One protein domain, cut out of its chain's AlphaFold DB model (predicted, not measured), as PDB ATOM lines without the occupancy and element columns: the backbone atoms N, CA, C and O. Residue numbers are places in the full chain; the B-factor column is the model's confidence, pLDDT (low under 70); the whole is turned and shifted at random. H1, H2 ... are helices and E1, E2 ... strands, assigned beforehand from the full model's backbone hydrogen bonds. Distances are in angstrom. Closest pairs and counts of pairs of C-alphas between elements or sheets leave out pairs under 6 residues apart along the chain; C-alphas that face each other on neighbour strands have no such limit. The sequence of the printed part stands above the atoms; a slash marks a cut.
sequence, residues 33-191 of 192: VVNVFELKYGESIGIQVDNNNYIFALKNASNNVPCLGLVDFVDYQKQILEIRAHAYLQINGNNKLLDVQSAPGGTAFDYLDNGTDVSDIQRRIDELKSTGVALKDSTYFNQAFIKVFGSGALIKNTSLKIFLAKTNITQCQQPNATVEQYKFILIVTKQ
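What this domain is: This is residues 33 to 191 of the 192 residues of an uncharacterized protein of Paludibacter propionicigenes (strain DSM 17365 / JCM 13257 / WB4) (UniProt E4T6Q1). Two strongly twisted sheets lie face to face as a small sandwich, the four strands E2 E3 E4 E5 making one layer and the three strands E1 E7 E6 the other, with their strands crossed. On the other face of the three-stranded sheet packs the longest helix, H2, with its residues 117 to 126, and H3 folds back beside it, while the short H1 lies far from the middle, after a long loop. The printed part has 159 residues, with three named helices and seven named strands in the order E1 E2 E3 H1 E4 E5 H2 H3 E6 E7; both sheets are antiparallel and the class is mixed, helices and strands. It is compact, with a radius of gyration of the C-alphas of 15.9 A, and rounded, spanning 47 by 42 by 31 A.

How they stand to each other: The larger sheet runs E2, residues 44 to 49, E3, residues 52 to 63, E4, residues 85 to 91, and E5, residues 98 to 101, with E2 and E5 as edge strands. E2 and E3 form a hairpin, with N 47 and O 54 2.9 A apart, within hydrogen-bond range. E3 bends by 61 degrees at residue 60 and is antiparallel to E4, with N 88 and O 60 at 2.9 A. E4 and E5 are a hairpin, with N 89 and O 98 at 2.8 A. The second sheet runs E1, residues 33 to 40, E7, residues 183 to 190, and E6, residues 160 to 167. N 39 and O 184 of E1 and E7 are 2.8 A apart, and N 163 and O 187 of the hairpin E6 and E7 also 2.8 A. The sheets form a sandwich, two sheets face to face, the facing parts 8.5 A centre to centre, their best planes 31 degrees apart and their strands at 41 degrees. The closest C-alphas of E5 and E6 are those of Gln 101 and Leu 164, 6.1 A apart, and of E1 and E3 those of Lys 40 and Leu 58, 6.5 A. H2, residues 117 to 135, is on the second sheet, two layers with the helix on one face, at a height over the sheet of 9.5 A. H2 lies over E7 and only just over E1, on which 3 of its C-alphas fall, and runs only just slantwise to the strands, at 33 degrees to E7 on the local plane. The closest C-alphas of H2 and E1 are those of Val 118 and Phe 37, 6.0 A apart. H3, residues 140 to 149, touches H2, which touches it with residues 125 to 132 alone; the closest C-alphas of the two helices are those of Gly 132 and Tyr 140, 5.1 A apart. This helical hairpin has a shallow tilt of 28 degrees, opposite ways. H3 only grazes the second sheet with residues 146 to 149. H1, residues 76 to 82, touches no helix and is on neither sheet. In H2 and H3 every O i to N i+4 pair is within hydrogen-bond range; in H1 1 of 3 is, beside 3 of 4 O i to N i+3 pairs.

Where its parts are: E1 begins at C-alpha 33, (204.378, 138.314, 199.841), and is 20.7 A long. E2 measures 16.1 A, E3 31.3 A, E4 18.6 A and E5 9.6 A from first to last C-alpha. H2 is 27.3 A long, ending at C-alpha 135, (218.434, 150.099, 191.597); H3 is 13.9 A and H1 9.9 A. E6 is 21.1 A long and E7 23.0 A, ending at C-alpha 190, (206.544, 133.596, 203.698).

The domain as a whole: The C-alphas farthest apart are those of Asn 51 and Val 74, 51.4 A. The printed part has no cut. The links E3 to H1, E5 to H2 and E6 to E7 are long. Residues 109 to 110 pair parallel with residues 166 to 167 of E6, and residues 153 to 154 antiparallel with residues 161 to 162 of E6. The mean pLDDT of the printed part is 88.2; residues 65 to 79 and 170 to 175 are under 70.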
ATOM      1  N   VAL A  33     205.788 137.972 199.588       96.38
ATOM      2  CA  VAL A  33     204.378 138.314 199.841       96.38
ATOM      3  C   VAL A  33     203.484 137.234 199.232       96.38
ATOM      4  O   VAL A  33     203.549 137.001 198.025       96.38
ATOM      5  N   VAL A  34     202.674 136.580 200.065       96.69
ATOM      6  CA  VAL A  34     201.773 135.487 199.660       96.69
ATOM      7  C   VAL A  34     200.305 135.896 199.683       96.69
ATOM      8  O   VAL A  34     199.501 135.289 198.979       96.69
ATOM      9  N   ASN A  35     199.933 136.910 200.470       97.75
ATOM     10  CA  ASN A  35     198.569 137.424 200.479       97.75
ATOM     11  C   ASN A  35     198.501 138.870 200.994       97.75
ATOM     12  O   ASN A  35     199.307 139.270 201.835       97.75
ATOM     13  N   VAL A  36     197.509 139.623 200.520       98.12
ATOM     14  CA  VAL A  36     197.095 140.923 201.059       98.12
ATOM     15  C   VAL A  36     195.576 140.891 201.161       98.12
ATOM     16  O   VAL A  36     194.906 140.613 200.167       98.12
ATOM     17  N   PHE A  37     195.029 141.161 202.342       97.62
ATOM     18  CA  PHE A  37     193.591 141.059 202.571       97.62
ATOM     19  C   PHE A  37     193.092 142.067 203.601       97.62
ATOM     20  O   PHE A  37     193.840 142.563 204.442       97.62
ATOM     21  N   GLU A  38     191.799 142.353 203.527       97.06
ATOM     22  CA  GLU A  38     191.073 143.143 204.513       97.06
ATOM     23  C   GLU A  38     190.484 142.230 205.582       97.06
ATOM     24  O   GLU A  38     189.868 141.241 205.223       97.06
ATOM     25  N   LEU A  39     190.615 142.554 206.866       96.81
ATOM     26  CA  LEU A  39     190.004 141.799 207.962       96.81
ATOM     27  C   LEU A  39     189.218 142.728 208.886       96.81
ATOM     28  O   LEU A  39     189.743 143.746 209.349       96.81
ATOM     29  N   LYS A  40     187.980 142.340 209.193       94.75
ATOM     30  CA  LYS A  40     187.077 143.044 210.111       94.75
ATOM     31  C   LYS A  40     186.772 142.178 211.319       94.75
ATOM     32  O   LYS A  40     186.915 140.954 211.286       94.75
ATOM     33  N   TYR A  41     186.338 142.812 212.399       93.88
ATOM     34  CA  TYR A  41     185.840 142.071 213.548       93.88
ATOM     35  C   TYR A  41     184.580 141.269 213.192       93.88
ATOM     36  O   TYR A  41     183.753 141.710 212.398       93.88
ATOM     37  N   GLY A  42     184.439 140.079 213.780       93.44
ATOM     38  CA  GLY A  42     183.335 139.153 213.496       93.44
ATOM     39  C   GLY A  42     183.518 138.311 212.228       93.44
ATOM     40  O   GLY A  42     182.848 137.292 212.083       93.44
ATOM     41  N   GLU A  43     184.459 138.674 211.355       95.38
ATOM     42  CA  GLU A  43     184.802 137.914 210.155       95.38
ATOM     43  C   GLU A  43     186.016 137.001 210.386       95.38
ATOM     44  O   GLU A  43     186.826 137.187 211.303       95.38
ATOM     45  N   SER A  44     186.150 135.994 209.522       96.31
ATOM     46  CA  SER A  44     187.339 135.151 209.446       96.31
ATOM     47  C   SER A  44     187.774 134.963 208.003       96.31
ATOM     48  O   SER A  44     186.929 134.729 207.140       96.31
ATOM     49  N   ILE A  45     189.082 134.989 207.761       97.56
ATOM     50  CA  ILE A  45     189.659 134.807 206.427       97.56
ATOM     51  C   ILE A  45     190.599 133.617 206.433       97.56
ATOM     52  O   ILE A  45     191.546 133.568 207.214       97.56
ATOM     53  N   GLY A  46     190.327 132.663 205.546       96.81
ATOM     54  CA  GLY A  46     191.236 131.572 205.224       96.81
ATOM     55  C   GLY A  46     192.174 131.980 204.095       96.81
ATOM     56  O   GLY A  46     191.710 132.436 203.052       96.81
ATOM     57  N   ILE A  47     193.476 131.786 204.278       95.88
ATOM     58  CA  ILE A  47     194.455 131.855 203.192       95.88
ATOM     59  C   ILE A  47     195.135 130.496 203.057       95.88
ATOM     60  O   ILE A  47     195.520 129.867 204.046       95.88
ATOM     61  N   GLN A  48     195.325 130.069 201.818       94.81
ATOM     62  CA  GLN A  48     196.079 128.866 201.517       94.81
ATOM     63  C   GLN A  48     197.517 129.248 201.174       94.81
ATOM     64  O   GLN A  48     197.753 130.041 200.263       94.81
ATOM     65  N   VAL A  49     198.475 128.696 201.918       93.75
ATOM     66  CA  VAL A  49     199.905 128.848 201.633       93.75
ATOM     67  C   VAL A  49     200.518 127.461 201.581       93.75
ATOM     68  O   VAL A  49     200.481 126.710 202.560       93.75
ATOM     69  N   ASP A  50     201.059 127.118 200.414       89.19
ATOM     70  CA  ASP A  50     201.428 125.748 200.062       89.19
ATOM     71  C   ASP A  50     200.234 124.789 200.280       89.19
ATOM     72  O   ASP A  50     199.135 125.019 199.772       89.19
ATOM     73  N   ASN A  51     200.427 123.735 201.080       90.81
ATOM     74  CA  ASN A  51     199.412 122.732 201.409       90.81
ATOM     75  C   ASN A  51     198.727 122.983 202.766       90.81
ATOM     76  O   ASN A  51     198.037 122.098 203.270       90.81
ATOM     77  N   ASN A  52     198.924 124.157 203.375       93.31
ATOM     78  CA  ASN A  52     198.339 124.508 204.669       93.31
ATOM     79  C   ASN A  52     197.307 125.630 204.515       93.31
ATOM     80  O   ASN A  52     197.526 126.594 203.780       93.31
ATOM     81  N   ASN A  53     196.199 125.521 205.250       95.31
ATOM     82  CA  ASN A  53     195.207 126.585 205.377       95.31
ATOM     83  C   ASN A  53     195.406 127.321 206.706       95.31
ATOM     84  O   ASN A  53     195.544 126.689 207.757       95.31
ATOM     85  N   TYR A  54     195.393 128.649 206.654       96.75
ATOM     86  CA  TYR A  54     195.511 129.516 207.818       96.75
ATOM     87  C   TYR A  54     194.274 130.398 207.923       96.75
ATOM     88  O   TYR A  54     193.994 131.177 207.019       96.75
ATOM     89  N   ILE A  55     193.543 130.280 209.028       97.62
ATOM     90  CA  ILE A  55     192.331 131.049 209.305       97.62
ATOM     91  C   ILE A  55     192.673 132.165 210.285       97.62
ATOM     92  O   ILE A  55     193.065 131.892 211.419       97.62
ATOM     93  N   PHE A  56     192.487 133.407 209.860       97.88
ATOM     94  CA  PHE A  56     192.713 134.613 210.647       97.88
ATOM     95  C   PHE A  56     191.379 135.188 211.103       97.88
ATOM     96  O   PHE A  56     190.454 135.311 210.304       97.88
ATOM     97  N   ALA A  57     191.290 135.574 212.371       97.69
ATOM     98  CA  ALA A  57     190.143 136.283 212.922       97.69
ATOM     99  C   ALA A  57     190.613 137.400 213.857       97.69
ATOM    100  O   ALA A  57     191.478 137.178 214.707       97.69
ATOM    101  N   LEU A  58     190.024 138.588 213.733       97.38
ATOM    102  CA  LEU A  58     190.293 139.697 214.643       97.38
ATOM    103  C   LEU A  58     189.545 139.462 215.960       97.38
ATOM    104  O   LEU A  58     188.334 139.238 215.953       97.38
ATOM    105  N   LYS A  59     190.257 139.499 217.091       96.31
ATOM    106  CA  LYS A  59     189.652 139.319 218.423       96.31
ATOM    107  C   LYS A  59     189.673 140.568 219.273       96.31
ATOM    108  O   LYS A  59     188.768 140.752 220.078       96.31
ATOM    109  N   ASN A  60     190.686 141.401 219.101       94.88
ATOM    110  CA  ASN A  60     190.765 142.687 219.763       94.88
ATOM    111  C   ASN A  60     191.593 143.651 218.911       94.88
ATOM    112  O   ASN A  60     192.372 143.219 218.060       94.88
ATOM    113  N   ALA A  61     191.461 144.942 219.172       92.25
ATOM    114  CA  ALA A  61     192.264 145.978 218.556       92.25
ATOM    115  C   ALA A  61     192.503 147.107 219.555       92.25
ATOM    116  O   ALA A  61     191.676 147.369 220.424       92.25
ATOM    117  N   SER A  62     193.635 147.783 219.420       88.81
ATOM    118  CA  SER A  62     193.900 149.016 220.153       88.81
ATOM    119  C   SER A  62     194.740 149.946 219.302       88.81
ATOM    120  O   SER A  62     195.468 149.516 218.411       88.81
ATOM    121  N   ASN A  63     194.636 151.242 219.557       83.12
ATOM    122  CA  ASN A  63     195.440 152.232 218.868       83.12
ATOM    123  C   ASN A  63     195.773 153.362 219.840       83.12
ATOM    124  O   ASN A  63     194.875 153.871 220.498       83.12
ATOM    125  N   ASN A  64     197.038 153.759 219.922       79.62
ATOM    126  CA  ASN A  64     197.462 154.927 220.698       79.62
ATOM    127  C   ASN A  64     197.882 156.101 219.793       79.62
ATOM    128  O   ASN A  64     198.519 157.036 220.272       79.62
ATOM    129  N   VAL A  65     197.533 156.072 218.498       69.38
ATOM    130  CA  VAL A  65     197.724 157.212 217.589       69.38
ATOM    131  C   VAL A  65     196.857 158.392 218.059       69.38
ATOM    132  O   VAL A  65     195.628 158.281 218.034       69.38
ATOM    133  N   PRO A  66     197.467 159.516 218.485       64.12
ATOM    134  CA  PRO A  66     196.757 160.676 219.005       64.12
ATOM    135  C   PRO A  66     196.089 161.474 217.879       64.12
ATOM    136  O   PRO A  66     196.564 161.472 216.744       64.12
ATOM    137  N   CYS A  67     195.040 162.240 218.199       67.00
ATOM    138  CA  CYS A  67     194.561 163.295 217.303       67.00
ATOM    139  C   CYS A  67     195.676 164.328 217.090       67.00
ATOM    140  O   CYS A  67     196.096 164.992 218.040       67.00
ATOM    141  N   LEU A  68     196.081 164.545 215.838       59.09
ATOM    142  CA  LEU A  68     197.124 165.514 215.470       59.09
ATOM    143  C   LEU A  68     196.818 166.978 215.865       59.09
ATOM    144  O   LEU A  68     197.704 167.821 215.797       59.09
ATOM    145  N   GLY A  69     195.596 167.292 216.311       54.72
ATOM    146  CA  GLY A  69     195.213 168.621 216.804       54.72
ATOM    147  C   GLY A  69     195.640 168.957 218.241       54.72
ATOM    148  O   GLY A  69     195.397 170.080 218.672       54.72
ATOM    149  N   LEU A  70     196.230 168.017 218.994       53.09
ATOM    150  CA  LEU A  70     196.525 168.177 220.433       53.09
ATOM    151  C   LEU A  70     197.968 167.821 220.833       53.09
ATOM    152  O   LEU A  70     198.258 167.722 222.025       53.09
ATOM    153  N   VAL A  71     198.868 167.594 219.873       56.47
ATOM    154  CA  VAL A  71     200.209 167.075 220.178       56.47
ATOM    155  C   VAL A  71     201.227 168.206 220.317       56.47
ATOM    156  O   VAL A  71     201.391 169.018 219.408       56.47
ATOM    157  N   ASP A  72     201.924 168.244 221.453       55.44
ATOM    158  CA  ASP A  72     203.065 169.133 221.671       55.44
ATOM    159  C   ASP A  72     204.279 168.624 220.871       55.44
ATOM    160  O   ASP A  72     204.732 167.485 221.028       55.44
ATOM    161  N   PHE A  73     204.793 169.459 219.966       55.97
ATOM    162  CA  PHE A  73     205.812 169.083 218.982       55.97
ATOM    163  C   PHE A  73     207.197 168.811 219.594       55.97
ATOM    164  O   PHE A  73     208.050 168.227 218.921       55.97
ATOM    165  N   VAL A  74     207.439 169.201 220.852       56.84
ATOM    166  CA  VAL A  74     208.757 169.087 221.505       56.84
ATOM    167  C   VAL A  74     209.101 167.637 221.892       56.84
ATOM    168  O   VAL A  74     210.254 167.233 221.742       56.84
ATOM    169  N   ASP A  75     208.116 166.816 222.273       59.94
ATOM    170  CA  ASP A  75     208.309 165.386 222.599       59.94
ATOM    171  C   ASP A  75     207.980 164.430 221.432       59.94
ATOM    172  O   ASP A  75     208.143 163.206 221.525       59.94
ATOM    173  N   TYR A  76     207.559 164.983 220.293       59.84
ATOM    174  CA  TYR A  76     206.974 164.239 219.178       59.84
ATOM    175  C   TYR A  76     207.894 163.156 218.598       59.84
ATOM    176  O   TYR A  76     207.430 162.085 218.219       59.84
ATOM    177  N   GLN A  77     209.211 163.384 218.563       62.91
ATOM    178  CA  GLN A  77     210.156 162.421 217.976       62.91
ATOM    179  C   GLN A  77     210.331 161.137 218.798       62.91
ATOM    180  O   GLN A  77     210.610 160.088 218.223       62.91
ATOM    181  N   LYS A  78     210.179 161.192 220.127       63.47
ATOM    182  CA  LYS A  78     210.191 159.978 220.962       63.47
ATOM    183  C   LYS A  78     208.813 159.331 220.978       63.47
ATOM    184  O   LYS A  78     208.711 158.122 220.793       63.47
ATOM    185  N   GLN A  79     207.764 160.141 221.093       66.56
ATOM    186  CA  GLN A  79     206.384 159.661 221.121       66.56
ATOM    187  C   GLN A  79     205.978 158.975 219.807       66.56
ATOM    188  O   GLN A  79     205.302 157.954 219.843       66.56
ATOM    189  N   ILE A  80     206.460 159.429 218.641       71.81
ATOM    190  CA  ILE A  80     206.133 158.797 217.350       71.81
ATOM    191  C   ILE A  80     206.607 157.345 217.251       71.81
ATOM    192  O   ILE A  80     205.976 156.524 216.584       71.81
ATOM    193  N   LEU A  81     207.685 156.991 217.955       74.38
ATOM    194  CA  LEU A  81     208.163 155.614 217.996       74.38
ATOM    195  C   LEU A  81     207.239 154.707 218.810       74.38
ATOM    196  O   LEU A  81     207.189 153.514 218.516       74.38
ATOM    197  N   GLU A  82     206.478 155.257 219.754       76.88
ATOM    198  CA  GLU A  82     205.520 154.539 220.602       76.88
ATOM    199  C   GLU A  82     204.112 154.482 219.989       76.88
ATOM    200  O   GLU A  82     203.314 153.623 220.357       76.88
ATOM    201  N   ILE A  83     203.815 155.351 219.020       81.56
ATOM    202  CA  ILE A  83     202.526 155.400 218.326       81.56
ATOM    203  C   ILE A  83     202.354 154.192 217.385       81.56
ATOM    204  O   ILE A  83     203.121 154.007 216.434       81.56
ATOM    205  N   ARG A  84     201.332 153.370 217.633       87.94
ATOM    206  CA  ARG A  84     201.015 152.109 216.955       87.94
ATOM    207  C   ARG A  84     199.515 151.826 216.929       87.94
ATOM    208  O   ARG A  84     198.809 151.988 217.924       87.94
ATOM    209  N   ALA A  85     199.070 151.251 215.817       89.38
ATOM    210  CA  ALA A  85     197.869 150.427 215.801       89.38
ATOM    211  C   ALA A  85     198.251 148.966 216.084       89.38
ATOM    212  O   ALA A  85     199.254 148.472 215.566       89.38
ATOM    213  N   HIS A  86     197.433 148.285 216.877       93.50
ATOM    214  CA  HIS A  86     197.576 146.881 217.240       93.50
ATOM    215  C   HIS A  86     196.339 146.107 216.790       93.50
ATOM    216  O   HIS A  86     195.207 146.475 217.116       93.50
ATOM    217  N   ALA A  87     196.563 145.006 216.078       95.50
ATOM    218  CA  ALA A  87     195.548 144.014 215.763       95.50
ATOM    219  C   ALA A  87     195.881 142.710 216.493       95.50
ATOM    220  O   ALA A  87     196.913 142.091 216.237       95.50
ATOM    221  N   TYR A  88     194.996 142.268 217.384       97.50
ATOM    222  CA  TYR A  88     195.158 141.018 218.120       97.50
ATOM    223  C   TYR A  88     194.401 139.905 217.401       97.50
ATOM    224  O   TYR A  88     193.169 139.800 217.476       97.50
ATOM    225  N   LEU A  89     195.151 139.080 216.676       98.06
ATOM    226  CA  LEU A  89     194.614 138.066 215.780       98.06
ATOM    227  C   LEU A  89     194.604 136.690 216.436       98.06
ATOM    228  O   LEU A  89     195.599 136.238 217.000       98.06
ATOM    229  N   GLN A  90     193.493 135.981 216.293       97.44
ATOM    230  CA  GLN A  90     193.438 134.541 216.489       97.44
ATOM    231  C   GLN A  90     193.756 133.846 215.163       97.44
ATOM    232  O   GLN A  90     193.159 134.166 214.136       97.44
ATOM    233  N   ILE A  91     194.670 132.873 215.199       96.56
ATOM    234  CA  ILE A  91     195.087 132.098 214.023       96.56
ATOM    235  C   ILE A  91     194.733 130.629 214.251       96.56
ATOM    236  O   ILE A  91     195.088 130.067 215.288       96.56
ATOM    237  N   ASN A  92     194.026 130.010 213.304       95.25
ATOM    238  CA  ASN A  92     193.576 128.611 213.357       95.25
ATOM    239  C   ASN A  92     192.812 128.256 214.646       95.25
ATOM    240  O   ASN A  92     192.944 127.156 215.174       95.25
ATOM    241  N   GLY A  93     192.046 129.207 215.194       90.75
ATOM    242  CA  GLY A  93     191.295 129.003 216.436       90.75
ATOM    243  C   GLY A  93     192.157 128.916 217.704       90.75
ATOM    244  O   GLY A  93     191.644 128.555 218.758       90.75
ATOM    245  N   ASN A  94     193.452 129.247 217.642       90.12
ATOM    246  CA  ASN A  94     194.335 129.215 218.809       90.12
ATOM    247  C   ASN A  94     193.901 130.242 219.874       90.12
ATOM    248  O   ASN A  94     193.578 131.385 219.556       90.12
ATOM    249  N   ASN A  95     193.927 129.856 221.149       88.94
ATOM    250  CA  ASN A  95     193.594 130.745 222.266       88.94
ATOM    251  C   ASN A  95     194.625 131.865 222.463       88.94
ATOM    252  O   ASN A  95     194.293 132.919 223.003       88.94
ATOM    253  N   LYS A  96     195.878 131.656 222.043       94.06
ATOM    254  CA  LYS A  96     196.900 132.700 222.105       94.06
ATOM    255  C   LYS A  96     196.739 133.656 220.924       94.06
ATOM    256  O   LYS A  96     196.915 133.248 219.777       94.06
ATOM    257  N   LEU A  97     196.471 134.923 221.231       97.00
ATOM    258  CA  LEU A  97     196.404 135.985 220.234       97.00
ATOM    259  C   LEU A  97     197.811 136.398 219.789       97.00
ATOM    260  O   LEU A  97     198.731 136.500 220.606       97.00
ATOM    261  N   LEU A  98     197.963 136.631 218.491       97.56
ATOM    262  CA  LEU A  98     199.134 137.260 217.900       97.56
ATOM    263  C   LEU A  98     198.905 138.771 217.857       97.56
ATOM    264  O   LEU A  98     197.934 139.217 217.255       97.56
ATOM    265  N   ASP A  99     199.791 139.539 218.485       97.44
ATOM    266  CA  ASP A  99     199.814 140.999 218.366       97.44
ATOM    267  C   ASP A  99     200.523 141.392 217.066       97.44
ATOM    268  O   ASP A  99     201.711 141.111 216.891       97.44
ATOM    269  N   VAL A 100     199.780 142.005 216.148       96.69
ATOM    270  CA  VAL A 100     200.301 142.544 214.892       96.69
ATOM    271  C   VAL A 100     200.289 144.057 214.981       96.69
ATOM    272  O   VAL A 100     199.231 144.685 215.010       96.69
ATOM    273  N   GLN A 101     201.484 144.633 214.996       94.19
ATOM    274  CA  GLN A 101     201.682 146.064 215.166       94.19
ATOM    275  C   GLN A 101     201.882 146.741 213.813       94.19
ATOM    276  O   GLN A 101     202.492 146.172 212.903       94.19
ATOM    277  N   SER A 102     201.397 147.973 213.693       92.25
ATOM    278  CA  SER A 102     201.769 148.861 212.595       92.25
ATOM    279  C   SER A 102     203.240 149.289 212.696       92.25
ATOM    280  O   SER A 102     203.937 148.999 213.672       92.25
ATOM    281  N   ALA A 103     203.721 150.039 211.709       90.31
ATOM    282  CA  ALA A 103     204.999 150.728 211.829       90.31
ATOM    283  C   ALA A 103     204.958 151.831 212.914       90.31
ATOM    284  O   ALA A 103     203.884 152.318 213.285       90.31
ATOM    285  N   PRO A 104     206.133 152.267 213.405       85.25
ATOM    286  CA  PRO A 104     206.526 153.663 213.392       85.25
ATOM    287  C   PRO A 104     205.470 154.758 213.219       85.25
ATOM    288  O   PRO A 104     205.311 155.155 212.072       85.25
ATOM    289  N   GLY A 105     204.781 155.294 214.228       79.31
ATOM    290  CA  GLY A 105     203.879 156.435 213.989       79.31
ATOM    291  C   GLY A 105     202.501 156.080 213.418       79.31
ATOM    292  O   GLY A 105     201.776 156.974 212.987       79.31
ATOM    293  N   GLY A 106     202.115 154.802 213.454       81.06
ATOM    294  CA  GLY A 106     200.800 154.323 213.035       81.06
ATOM    295  C   GLY A 106     200.836 153.565 211.710       81.06
ATOM    296  O   GLY A 106     201.830 152.935 211.347       81.06
ATOM    297  N   THR A 107     199.714 153.555 210.997       79.69
ATOM    298  CA  THR A 107     199.635 152.922 209.677       79.69
ATOM    299  C   THR A 107     200.237 153.814 208.608       79.69
ATOM    300  O   THR A 107     200.062 155.027 208.634       79.69
ATOM    301  N   ALA A 108     200.913 153.209 207.632       73.12
ATOM    302  CA  ALA A 108     201.592 153.953 206.574       73.12
ATOM    303  C   ALA A 108     200.644 154.669 205.606       73.12
ATOM    304  O   ALA A 108     201.062 155.588 204.903       73.12
ATOM    305  N   PHE A 109     199.393 154.215 205.534       80.06
ATOM    306  CA  PHE A 109     198.403 154.732 204.606       80.06
ATOM    307  C   PHE A 109     197.051 154.858 205.288       80.06
ATOM    308  O   PHE A 109     196.676 154.012 206.108       80.06
ATOM    309  N   ASP A 110     196.306 155.872 204.864       82.75
ATOM    310  CA  ASP A 110     194.912 156.037 205.239       82.75
ATOM    311  C   ASP A 110     194.068 154.922 204.626       82.75
ATOM    312  O   ASP A 110     194.292 154.466 203.492       82.75
ATOM    313  N   TYR A 111     193.095 154.478 205.407       83.81
ATOM    314  CA  TYR A 111     192.061 153.567 204.960       83.81
ATOM    315  C   TYR A 111     190.923 154.385 204.353       83.81
ATOM    316  O   TYR A 111     190.366 155.255 205.020       83.81
ATOM    317  N   LEU A 112     190.600 154.128 203.087       87.69
ATOM    318  CA  LEU A 112     189.680 154.970 202.321       87.69
ATOM    319  C   LEU A 112     188.249 154.417 202.274       87.69
ATOM    320  O   LEU A 112     187.329 155.177 201.981       87.69
ATOM    321  N   ASP A 113     188.054 153.121 202.550       88.38
ATOM    322  CA  ASP A 113     186.752 152.427 202.529       88.38
ATOM    323  C   ASP A 113     186.005 152.597 201.192       88.38
ATOM    324  O   ASP A 113     184.780 152.660 201.127       88.38
ATOM    325  N   ASN A 114     186.765 152.684 200.096       89.50
ATOM    326  CA  ASN A 114     186.275 152.901 198.729       89.50
ATOM    327  C   ASN A 114     186.423 151.646 197.840       89.50
ATOM    328  O   ASN A 114     186.238 151.718 196.625       89.50
ATOM    329  N   GLY A 115     186.803 150.510 198.433       89.38
ATOM    330  CA  GLY A 115     187.040 149.243 197.737       89.38
ATOM    331  C   GLY A 115     188.421 149.096 197.086       89.38
ATOM    332  O   GLY A 115     188.694 148.037 196.523       89.38
ATOM    333  N   THR A 116     189.311 150.096 197.163       94.75
ATOM    334  CA  THR A 116     190.656 150.026 196.553       94.75
ATOM    335  C   THR A 116     191.763 149.688 197.545       94.75
ATOM    336  O   THR A 116     192.871 149.354 197.122       94.75
ATOM    337  N   ASP A 117     191.480 149.701 198.849       95.38
ATOM    338  CA  ASP A 117     192.484 149.619 199.912       95.38
ATOM    339  C   ASP A 117     193.440 148.418 199.794       95.38
ATOM    340  O   ASP A 117     194.651 148.587 199.942       95.38
ATOM    341  N   VAL A 118     192.931 147.224 199.464       96.69
ATOM    342  CA  VAL A 118     193.763 146.026 199.228       96.69
ATOM    343  C   VAL A 118     194.645 146.200 197.986       96.69
ATOM    344  O   VAL A 118     195.855 145.972 198.045       96.69
ATOM    345  N   SER A 119     194.061 146.635 196.864       96.81
ATOM    346  CA  SER A 119     194.798 146.832 195.607       96.81
ATOM    347  C   SER A 119     195.855 147.934 195.699       96.81
ATOM    348  O   SER A 119     196.911 147.821 195.080       96.81
ATOM    349  N   ASP A 120     195.623 148.960 196.519       96.12
ATOM    350  CA  ASP A 120     196.583 150.034 196.758       96.12
ATOM    351  C   ASP A 120     197.823 149.528 197.488       96.12
ATOM    352  O   ASP A 120     198.948 149.863 197.107       96.12
ATOM    353  N   ILE A 121     197.635 148.672 198.497       97.75
ATOM    354  CA  ILE A 121     198.750 148.028 199.194       97.75
ATOM    355  C   ILE A 121     199.505 147.087 198.255       97.75
ATOM    356  O   ILE A 121     200.735 147.120 198.230       97.75
ATOM    357  N   GLN A 122     198.797 146.309 197.435       97.56
ATOM    358  CA  GLN A 122     199.435 145.438 196.447       97.56
ATOM    359  C   GLN A 122     200.286 146.241 195.449       97.56
ATOM    360  O   GLN A 122     201.469 145.947 195.271       97.56
ATOM    361  N   ARG A 123     199.728 147.316 194.876       97.19
ATOM    362  CA  ARG A 123     200.450 148.236 193.985       97.19
ATOM    363  C   ARG A 123     201.700 148.794 194.658       97.19
ATOM    364  O   ARG A 123     202.771 148.784 194.059       97.19
ATOM    365  N   ARG A 124     201.592 149.229 195.917       96.75
ATOM    366  CA  ARG A 124     202.735 149.761 196.661       96.75
ATOM    367  C   ARG A 124     203.840 148.726 196.847       96.75
ATOM    368  O   ARG A 124     205.014 149.047 196.697       96.75
ATOM    369  N   ILE A 125     203.488 147.487 197.168       97.44
ATOM    370  CA  ILE A 125     204.452 146.387 197.287       97.44
ATOM    371  C   ILE A 125     205.185 146.171 195.955       97.44
ATOM    372  O   ILE A 125     206.405 145.994 195.948       97.44
ATOM    373  N   ASP A 126     204.468 146.215 194.836       97.12
ATOM    374  CA  ASP A 126     205.046 146.012 193.507       97.12
ATOM    375  C   ASP A 126     205.932 147.197 193.062       97.12
ATOM    376  O   ASP A 126     206.987 146.993 192.453       97.12
ATOM    377  N   GLU A 127     205.605 148.429 193.464       96.81
ATOM    378  CA  GLU A 127     206.487 149.602 193.328       96.81
ATOM    379  C   GLU A 127     207.808 149.420 194.091       96.81
ATOM    380  O   GLU A 127     208.886 149.669 193.544       96.81
ATOM    381  N   LEU A 128     207.756 148.942 195.341       96.00
ATOM    382  CA  LEU A 128     208.962 148.695 196.139       96.00
ATOM    383  C   LEU A 128     209.851 147.623 195.495       96.00
ATOM    384  O   LEU A 128     211.070 147.788 195.421       96.00
ATOM    385  N   LYS A 129     209.246 146.539 194.986       94.31
ATOM    386  CA  LYS A 129     209.971 145.476 194.271       94.31
ATOM    387  C   LYS A 129     210.618 145.999 192.992       94.31
ATOM    388  O   LYS A 129     211.805 145.772 192.773       94.31
ATOM    389  N   SER A 130     209.857 146.706 192.155       95.19
ATOM    390  CA  SER A 130     210.357 147.224 190.875       95.19
ATOM    391  C   SER A 130     211.463 148.263 191.067       95.19
ATOM    392  O   SER A 130     212.446 148.248 190.325       95.19
ATOM    393  N   THR A 131     211.375 149.086 192.114       95.00
ATOM    394  CA  THR A 131     212.441 150.025 192.481       95.00
ATOM    395  C   THR A 131     213.717 149.289 192.886       95.00
ATOM    396  O   THR A 131     214.788 149.627 192.391       95.00
ATOM    397  N   GLY A 132     213.621 148.238 193.709       91.75
ATOM    398  CA  GLY A 132     214.786 147.415 194.060       91.75
ATOM    399  C   GLY A 132     215.466 146.793 192.835       91.75
ATOM    400  O   GLY A 132     216.691 146.823 192.721       91.75
ATOM    401  N   VAL A 133     214.676 146.312 191.865       92.69
ATOM    402  CA  VAL A 133     215.189 145.794 190.583       92.69
ATOM    403  C   VAL A 133     215.893 146.888 189.775       92.69
ATOM    404  O   VAL A 133     217.010 146.672 189.305       92.69
ATOM    405  N   ALA A 134     215.277 148.065 189.632       94.69
ATOM    406  CA  ALA A 134     215.848 149.187 188.886       94.69
ATOM    407  C   ALA A 134     217.163 149.692 189.506       94.69
ATOM    408  O   ALA A 134     218.113 149.994 188.782       94.69
ATOM    409  N   LEU A 135     217.237 149.725 190.840       94.12
ATOM    410  CA  LEU A 135     218.434 150.099 191.597       94.12
ATOM    411  C   LEU A 135     219.507 148.999 191.626       94.12
ATOM    412  O   LEU A 135     220.631 149.272 192.040       94.12
ATOM    413  N   LYS A 136     219.186 147.773 191.182       94.12
ATOM    414  CA  LYS A 136     220.040 146.578 191.314       94.12
ATOM    415  C   LYS A 136     220.489 146.332 192.761       94.12
ATOM    416  O   LYS A 136     221.592 145.845 193.000       94.12
ATOM    417  N   ASP A 137     219.622 146.654 193.715       90.94
ATOM    418  CA  ASP A 137     219.869 146.503 195.144       90.94
ATOM    419  C   ASP A 137     218.936 145.426 195.703       90.94
ATOM    420  O   ASP A 137     217.731 145.632 195.877       90.94
ATOM    421  N   SER A 138     219.507 144.254 195.986       85.88
ATOM    422  CA  SER A 138     218.775 143.106 196.529       85.88
ATOM    423  C   SER A 138     218.263 143.332 197.956       85.88
ATOM    424  O   SER A 138     217.389 142.595 198.411       85.88
ATOM    425  N   THR A 139     218.770 144.345 198.662       90.94
ATOM    426  CA  THR A 139     218.370 144.684 200.033       90.94
ATOM    427  C   THR A 139     217.271 145.741 200.084       90.94
ATOM    428  O   THR A 139     216.510 145.778 201.056       90.94
ATOM    429  N   TYR A 140     217.129 146.542 199.020       93.00
ATOM    430  CA  TYR A 140     216.199 147.670 198.956       93.00
ATOM    431  C   TYR A 140     214.768 147.276 199.313       93.00
ATOM    432  O   TYR A 140     214.134 147.939 200.130       93.00
ATOM    433  N   PHE A 141     214.259 146.182 198.733       93.62
ATOM    434  CA  PHE A 141     212.884 145.749 198.984       93.62
ATOM    435  C   PHE A 141     212.638 145.495 200.474       93.62
ATOM    436  O   PHE A 141     211.697 146.053 201.026       93.62
ATOM    437  N   ASN A 142     213.501 144.715 201.135       93.31
ATOM    438  CA  ASN A 142     213.360 144.409 202.561       93.31
ATOM    439  C   ASN A 142     213.408 145.684 203.414       93.31
ATOM    440  O   ASN A 142     212.520 145.911 204.233       93.31
ATOM    441  N   GLN A 143     214.400 146.548 203.181       93.56
ATOM    442  CA  GLN A 143     214.571 147.783 203.949       93.56
ATOM    443  C   GLN A 143     213.395 148.746 203.759       93.56
ATOM    444  O   GLN A 143     212.848 149.267 204.732       93.56
ATOM    445  N   ALA A 144     212.982 148.978 202.513       94.06
ATOM    446  CA  ALA A 144     211.893 149.893 202.202       94.06
ATOM    447  C   ALA A 144     210.543 149.346 202.680       94.06
ATOM    448  O   ALA A 144     209.732 150.101 203.211       94.06
ATOM    449  N   PHE A 145     210.314 148.038 202.554       95.69
ATOM    450  CA  PHE A 145     209.105 147.394 203.052       95.69
ATOM    451  C   PHE A 145     209.013 147.502 204.574       95.69
ATOM    452  O   PHE A 145     207.983 147.943 205.070       95.69
ATOM    453  N   ILE A 146     210.078 147.181 205.319       93.56
ATOM    454  CA  ILE A 146     210.084 147.287 206.789       93.56
ATOM    455  C   ILE A 146     209.929 148.739 207.235       93.56
ATOM    456  O   ILE A 146     209.200 149.023 208.182       93.56
ATOM    457  N   LYS A 147     210.556 149.682 206.526       91.19
ATOM    458  CA  LYS A 147     210.384 151.111 206.801       91.19
ATOM    459  C   LYS A 147     208.925 151.557 206.672       91.19
ATOM    460  O   LYS A 147     208.494 152.415 207.432       91.19
ATOM    461  N   VAL A 148     208.187 151.009 205.708       93.00
ATOM    462  CA  VAL A 148     206.784 151.368 205.459       93.00
ATOM    463  C   VAL A 148     205.843 150.596 206.386       93.00
ATOM    464  O   VAL A 148     205.011 151.196 207.048       93.00
ATOM    465  N   PHE A 149     205.961 149.273 206.455       94.50
ATOM    466  CA  PHE A 149     204.972 148.398 207.097       94.50
ATOM    467  C   PHE A 149     205.390 147.886 208.484       94.50
ATOM    468  O   PHE A 149     204.621 147.182 209.137       94.50
ATOM    469  N   GLY A 150     206.592 148.232 208.949       92.25
ATOM    470  CA  GLY A 150     207.163 147.740 210.199       92.25
ATOM    471  C   GLY A 150     207.767 146.338 210.077       92.25
ATOM    472  O   GLY A 150     207.875 145.763 208.995       92.25
ATOM    473  N   SER A 151     208.176 145.772 211.213       91.75
ATOM    474  CA  SER A 151     208.906 144.491 211.274       91.75
ATOM    475  C   SER A 151     208.018 143.244 211.133       91.75
ATOM    476  O   SER A 151     208.531 142.140 210.900       91.75
ATOM    477  N   GLY A 152     206.698 143.417 211.267       94.50
ATOM    478  CA  GLY A 152     205.706 142.343 211.254       94.50
ATOM    479  C   GLY A 152     205.803 141.400 212.456       94.50
ATOM    480  O   GLY A 152     206.741 141.447 213.249       94.50
ATOM    481  N   ALA A 153     204.826 140.506 212.577       95.94
ATOM    482  CA  ALA A 153     204.748 139.499 213.627       95.94
ATOM    483  C   ALA A 153     204.899 138.092 213.033       95.94
ATOM    484  O   ALA A 153     204.205 137.735 212.080       95.94
ATOM    485  N   LEU A 154     205.805 137.285 213.591       95.00
ATOM    486  CA  LEU A 154     205.995 135.893 213.177       95.00
ATOM    487  C   LEU A 154     204.848 135.022 213.704       95.00
ATOM    488  O   LEU A 154     204.566 134.999 214.906       95.00
ATOM    489  N   ILE A 155     204.224 134.247 212.822       93.94
ATOM    490  CA  ILE A 155     203.240 133.239 213.207       93.94
ATOM    491  C   ILE A 155     204.007 132.024 213.738       93.94
ATOM    492  O   ILE A 155     204.704 131.324 213.000       93.94
ATOM    493  N   LYS A 156     203.906 131.782 215.049       90.38
ATOM    494  CA  LYS A 156     204.682 130.750 215.752       90.38
ATOM    495  C   LYS A 156     204.550 129.374 215.080       90.38
ATOM    496  O   LYS A 156     203.444 128.951 214.763       90.38
ATOM    497  N   ASN A 157     205.672 128.653 214.975       89.44
ATOM    498  CA  ASN A 157     205.780 127.328 214.344       89.44
ATOM    499  C   ASN A 157     205.451 127.321 212.838       89.44
ATOM    500  O   ASN A 157     205.046 126.295 212.299       89.44
ATOM    501  N   THR A 158     205.618 128.456 212.161       92.00
ATOM    502  CA  THR A 158     205.474 128.583 210.708       92.00
ATOM    503  C   THR A 158     206.613 129.448 210.166       92.00
ATOM    504  O   THR A 158     207.311 130.103 210.940       92.00
ATOM    505  N   SER A 159     206.772 129.493 208.844       93.38
ATOM    506  CA  SER A 159     207.626 130.480 208.173       93.38
ATOM    507  C   SER A 159     206.871 131.759 207.793       93.38
ATOM    508  O   SER A 159     207.363 132.550 206.994       93.38
ATOM    509  N   LEU A 160     205.659 131.972 208.311       96.00
ATOM    510  CA  LEU A 160     204.826 133.105 207.925       96.00
ATOM    511  C   LEU A 160     205.011 134.298 208.859       96.00
ATOM    512  O   LEU A 160     204.981 134.157 210.082       96.00
ATOM    513  N   LYS A 161     205.106 135.490 208.273       96.44
ATOM    514  CA  LYS A 161     204.968 136.770 208.975       96.44
ATOM    515  C   LYS A 161     203.698 137.483 208.530       96.44
ATOM    516  O   LYS A 161     203.273 137.349 207.384       96.44
ATOM    517  N   ILE A 162     203.115 138.263 209.432       97.69
ATOM    518  CA  ILE A 162     201.974 139.132 209.148       97.69
ATOM    519  C   ILE A 162     202.294 140.582 209.517       97.69
ATOM    520  O   ILE A 162     202.952 140.844 210.521       97.69
ATOM    521  N   PHE A 163     201.840 141.521 208.695       97.44
ATOM    522  CA  PHE A 163     202.088 142.955 208.835       97.44
ATOM    523  C   PHE A 163     200.765 143.714 208.778       97.44
ATOM    524  O   PHE A 163     199.844 143.298 208.072       97.44
ATOM    525  N   LEU A 164     200.689 144.841 209.484       96.06
ATOM    526  CA  LEU A 164     199.524 145.723 209.505       96.06
ATOM    527  C   LEU A 164     199.799 146.946 208.623       96.06
ATOM    528  O   LEU A 164     200.642 147.780 208.946       96.06
ATOM    529  N   ALA A 165     199.086 147.044 207.499       95.50
ATOM    530  CA  ALA A 165     199.309 148.074 206.484       95.50
ATOM    531  C   ALA A 165     198.404 149.304 206.647       95.50
ATOM    532  O   ALA A 165     198.884 150.433 206.537       95.50
ATOM    533  N   LYS A 166     197.108 149.089 206.907       93.25
ATOM    534  CA  LYS A 166     196.093 150.150 207.061       93.25
ATOM    535  C   LYS A 166     195.112 149.842 208.186       93.25
ATOM    536  O   LYS A 166     194.900 148.672 208.502       93.25
ATOM    537  N   THR A 167     194.462 150.876 208.724       89.44
ATOM    538  CA  THR A 167     193.376 150.761 209.708       89.44
ATOM    539  C   THR A 167     192.272 151.795 209.457       89.44
ATOM    540  O   THR A 167     192.579 152.947 209.169       89.44
ATOM    541  N   ASN A 168     191.000 151.394 209.569       85.25
ATOM    542  CA  ASN A 168     189.814 152.263 209.410       85.25
ATOM    543  C   ASN A 168     189.396 152.981 210.711       85.25
ATOM    544  O   ASN A 168     188.260 153.411 210.867       85.25
ATOM    545  N   ILE A 169     190.282 153.093 211.698       70.50
ATOM    546  CA  ILE A 169     189.998 153.938 212.860       70.50
ATOM    547  C   ILE A 169     190.702 155.268 212.672       70.50
ATOM    548  O   ILE A 169     191.931 155.337 212.621       70.50
ATOM    549  N   THR A 170     189.904 156.332 212.603       61.16
ATOM    550  CA  THR A 170     190.441 157.690 212.639       61.16
ATOM    551  C   THR A 170     190.982 157.979 214.037       61.16
ATOM    552  O   THR A 170     190.455 157.516 215.052       61.16
ATOM    553  N   GLN A 171     192.041 158.778 214.096       61.75
ATOM    554  CA  GLN A 171     192.795 159.095 215.314       61.75
ATOM    555  C   GLN A 171     191.934 159.702 216.443       61.75
ATOM    556  O   GLN A 171     192.338 159.697 217.600       61.75
ATOM    557  N   CYS A 172     190.726 160.183 216.128       62.31
ATOM    558  CA  CYS A 172     189.826 160.856 217.064       62.31
ATOM    559  C   CYS A 172     188.679 160.011 217.609       62.31
ATOM    560  O   CYS A 172     187.807 160.528 218.301       62.31
ATOM    561  N   GLN A 173     188.698 158.706 217.349       66.31
ATOM    562  CA  GLN A 173     187.769 157.764 217.974       66.31
ATOM    563  C   GLN A 173     188.340 157.146 219.263       66.31
ATOM    564  O   GLN A 173     187.604 156.512 220.012       66.31
ATOM    565  N   GLN A 174     189.625 157.356 219.571       68.12
ATOM    566  CA  GLN A 174     190.246 156.894 220.819       68.12
ATOM    567  C   GLN A 174     189.910 157.810 222.012       68.12
ATOM    568  O   GLN A 174     189.768 159.018 221.827       68.12
ATOM    569  N   PRO A 175     189.797 157.268 223.243       69.81
ATOM    570  CA  PRO A 175     189.936 155.853 223.622       69.81
ATOM    571  C   PRO A 175     188.641 155.036 223.457       69.81
ATOM    572  O   PRO A 175     188.573 153.891 223.887       69.81
ATOM    573  N   ASN A 176     187.593 155.624 222.878       75.19
ATOM    574  CA  ASN A 176     186.239 155.065 222.899       75.19
ATOM    575  C   ASN A 176     185.931 154.121 221.724       75.19
ATOM    576  O   ASN A 176     184.792 153.673 221.598       75.19
ATOM    577  N   ALA A 177     186.903 153.846 220.851       82.94
ATOM    578  CA  ALA A 177     186.695 152.973 219.707       82.94
ATOM    579  C   ALA A 177     186.467 151.531 220.176       82.94
ATOM    580  O   ALA A 177     187.267 150.981 220.935       82.94
ATOM    581  N   THR A 178     185.397 150.906 219.698       88.88
ATOM    582  CA  THR A 178     185.134 149.486 219.946       88.88
ATOM    583  C   THR A 178     185.800 148.631 218.873       88.88
ATOM    584  O   THR A 178     186.082 149.102 217.770       88.88
ATOM    585  N   VAL A 179     186.053 147.354 219.170       90.06
ATOM    586  CA  VAL A 179     186.730 146.444 218.231       90.06
ATOM    587  C   VAL A 179     185.949 146.276 216.918       90.06
ATOM    588  O   VAL A 179     186.550 146.165 215.855       90.06
ATOM    589  N   GLU A 180     184.618 146.335 216.971       91.19
ATOM    590  CA  GLU A 180     183.705 146.227 215.826       91.19
ATOM    591  C   GLU A 180     183.912 147.333 214.788       91.19
ATOM    592  O   GLU A 180     183.589 147.156 213.615       91.19
ATOM    593  N   GLN A 181     184.451 148.476 215.212       88.50
ATOM    594  CA  GLN A 181     184.719 149.608 214.333       88.50
ATOM    595  C   GLN A 181     186.035 149.439 213.558       88.50
ATOM    596  O   GLN A 181     186.272 150.154 212.585       88.50
ATOM    597  N   TYR A 182     186.890 148.488 213.948       89.62
ATOM    598  CA  TYR A 182     188.161 148.257 213.275       89.62
ATOM    599  C   TYR A 182     188.002 147.402 212.017       89.62
ATOM    600  O   TYR A 182     187.482 146.283 212.031       89.62
ATOM    601  N   LYS A 183     188.591 147.915 210.938       91.81
ATOM    602  CA  LYS A 183     188.948 147.164 209.735       91.81
ATOM    603  C   LYS A 183     190.441 147.351 209.498       91.81
ATOM    604  O   LYS A 183     190.947 148.466 209.652       91.81
ATOM    605  N   PHE A 184     191.141 146.288 209.127       94.81
ATOM    606  CA  PHE A 184     192.573 146.326 208.840       94.81
ATOM    607  C   PHE A 184     192.866 145.807 207.444       94.81
ATOM    608  O   PHE A 184     192.242 144.843 207.015       94.81
ATOM    609  N   ILE A 185     193.870 146.382 206.783       97.38
ATOM    610  CA  ILE A 185     194.537 145.714 205.661       97.38
ATOM    611  C   ILE A 185     195.799 145.049 206.196       97.38
ATOM    612  O   ILE A 185     196.659 145.715 206.781       97.38
ATOM    613  N   LEU A 186     195.896 143.738 206.000       97.81
ATOM    614  CA  LEU A 186     196.978 142.889 206.478       97.81
ATOM    615  C   LEU A 186     197.755 142.321 205.290       97.81
ATOM    616  O   LEU A 186     197.183 142.012 204.244       97.81
ATOM    617  N   ILE A 187     199.065 142.167 205.464       98.38
ATOM    618  CA  ILE A 187     199.959 141.537 204.487       98.38
ATOM    619  C   ILE A 187     200.525 140.279 205.129       98.38
ATOM    620  O   ILE A 187     201.051 140.351 206.237       98.38
ATOM    621  N   VAL A 188     200.466 139.145 204.436       97.94
ATOM    622  CA  VAL A 188     201.135 137.912 204.860       97.94
ATOM    623  C   VAL A 188     202.290 137.622 203.926       97.94
ATOM    624  O   VAL A 188     202.161 137.669 202.699       97.94
ATOM    625  N   THR A 189     203.426 137.292 204.524       97.44
ATOM    626  CA  THR A 189     204.629 136.895 203.811       97.44
ATOM    627  C   THR A 189     205.119 135.538 204.285       97.44
ATOM    628  O   THR A 189     204.817 135.104 205.395       97.44
ATOM    629  N   LYS A 190     205.879 134.864 203.426       95.50
ATOM    630  CA  LYS A 190     206.544 133.596 203.698       95.50
ATOM    631  C   LYS A 190     208.050 133.810 203.659       95.50
ATOM    632  O   LYS A 190     208.598 134.218 202.635       95.50
ATOM    633  N   GLN A 191     208.702 133.535 204.777       90.31
ATOM    634  CA  GLN A 191     210.150 133.519 204.897       90.31
ATOM    635  C   GLN A 191     210.695 132.257 204.215       90.31
ATOM    636  O   GLN A 191     210.112 131.174 204.345       90.31
TER     637      GLN A 191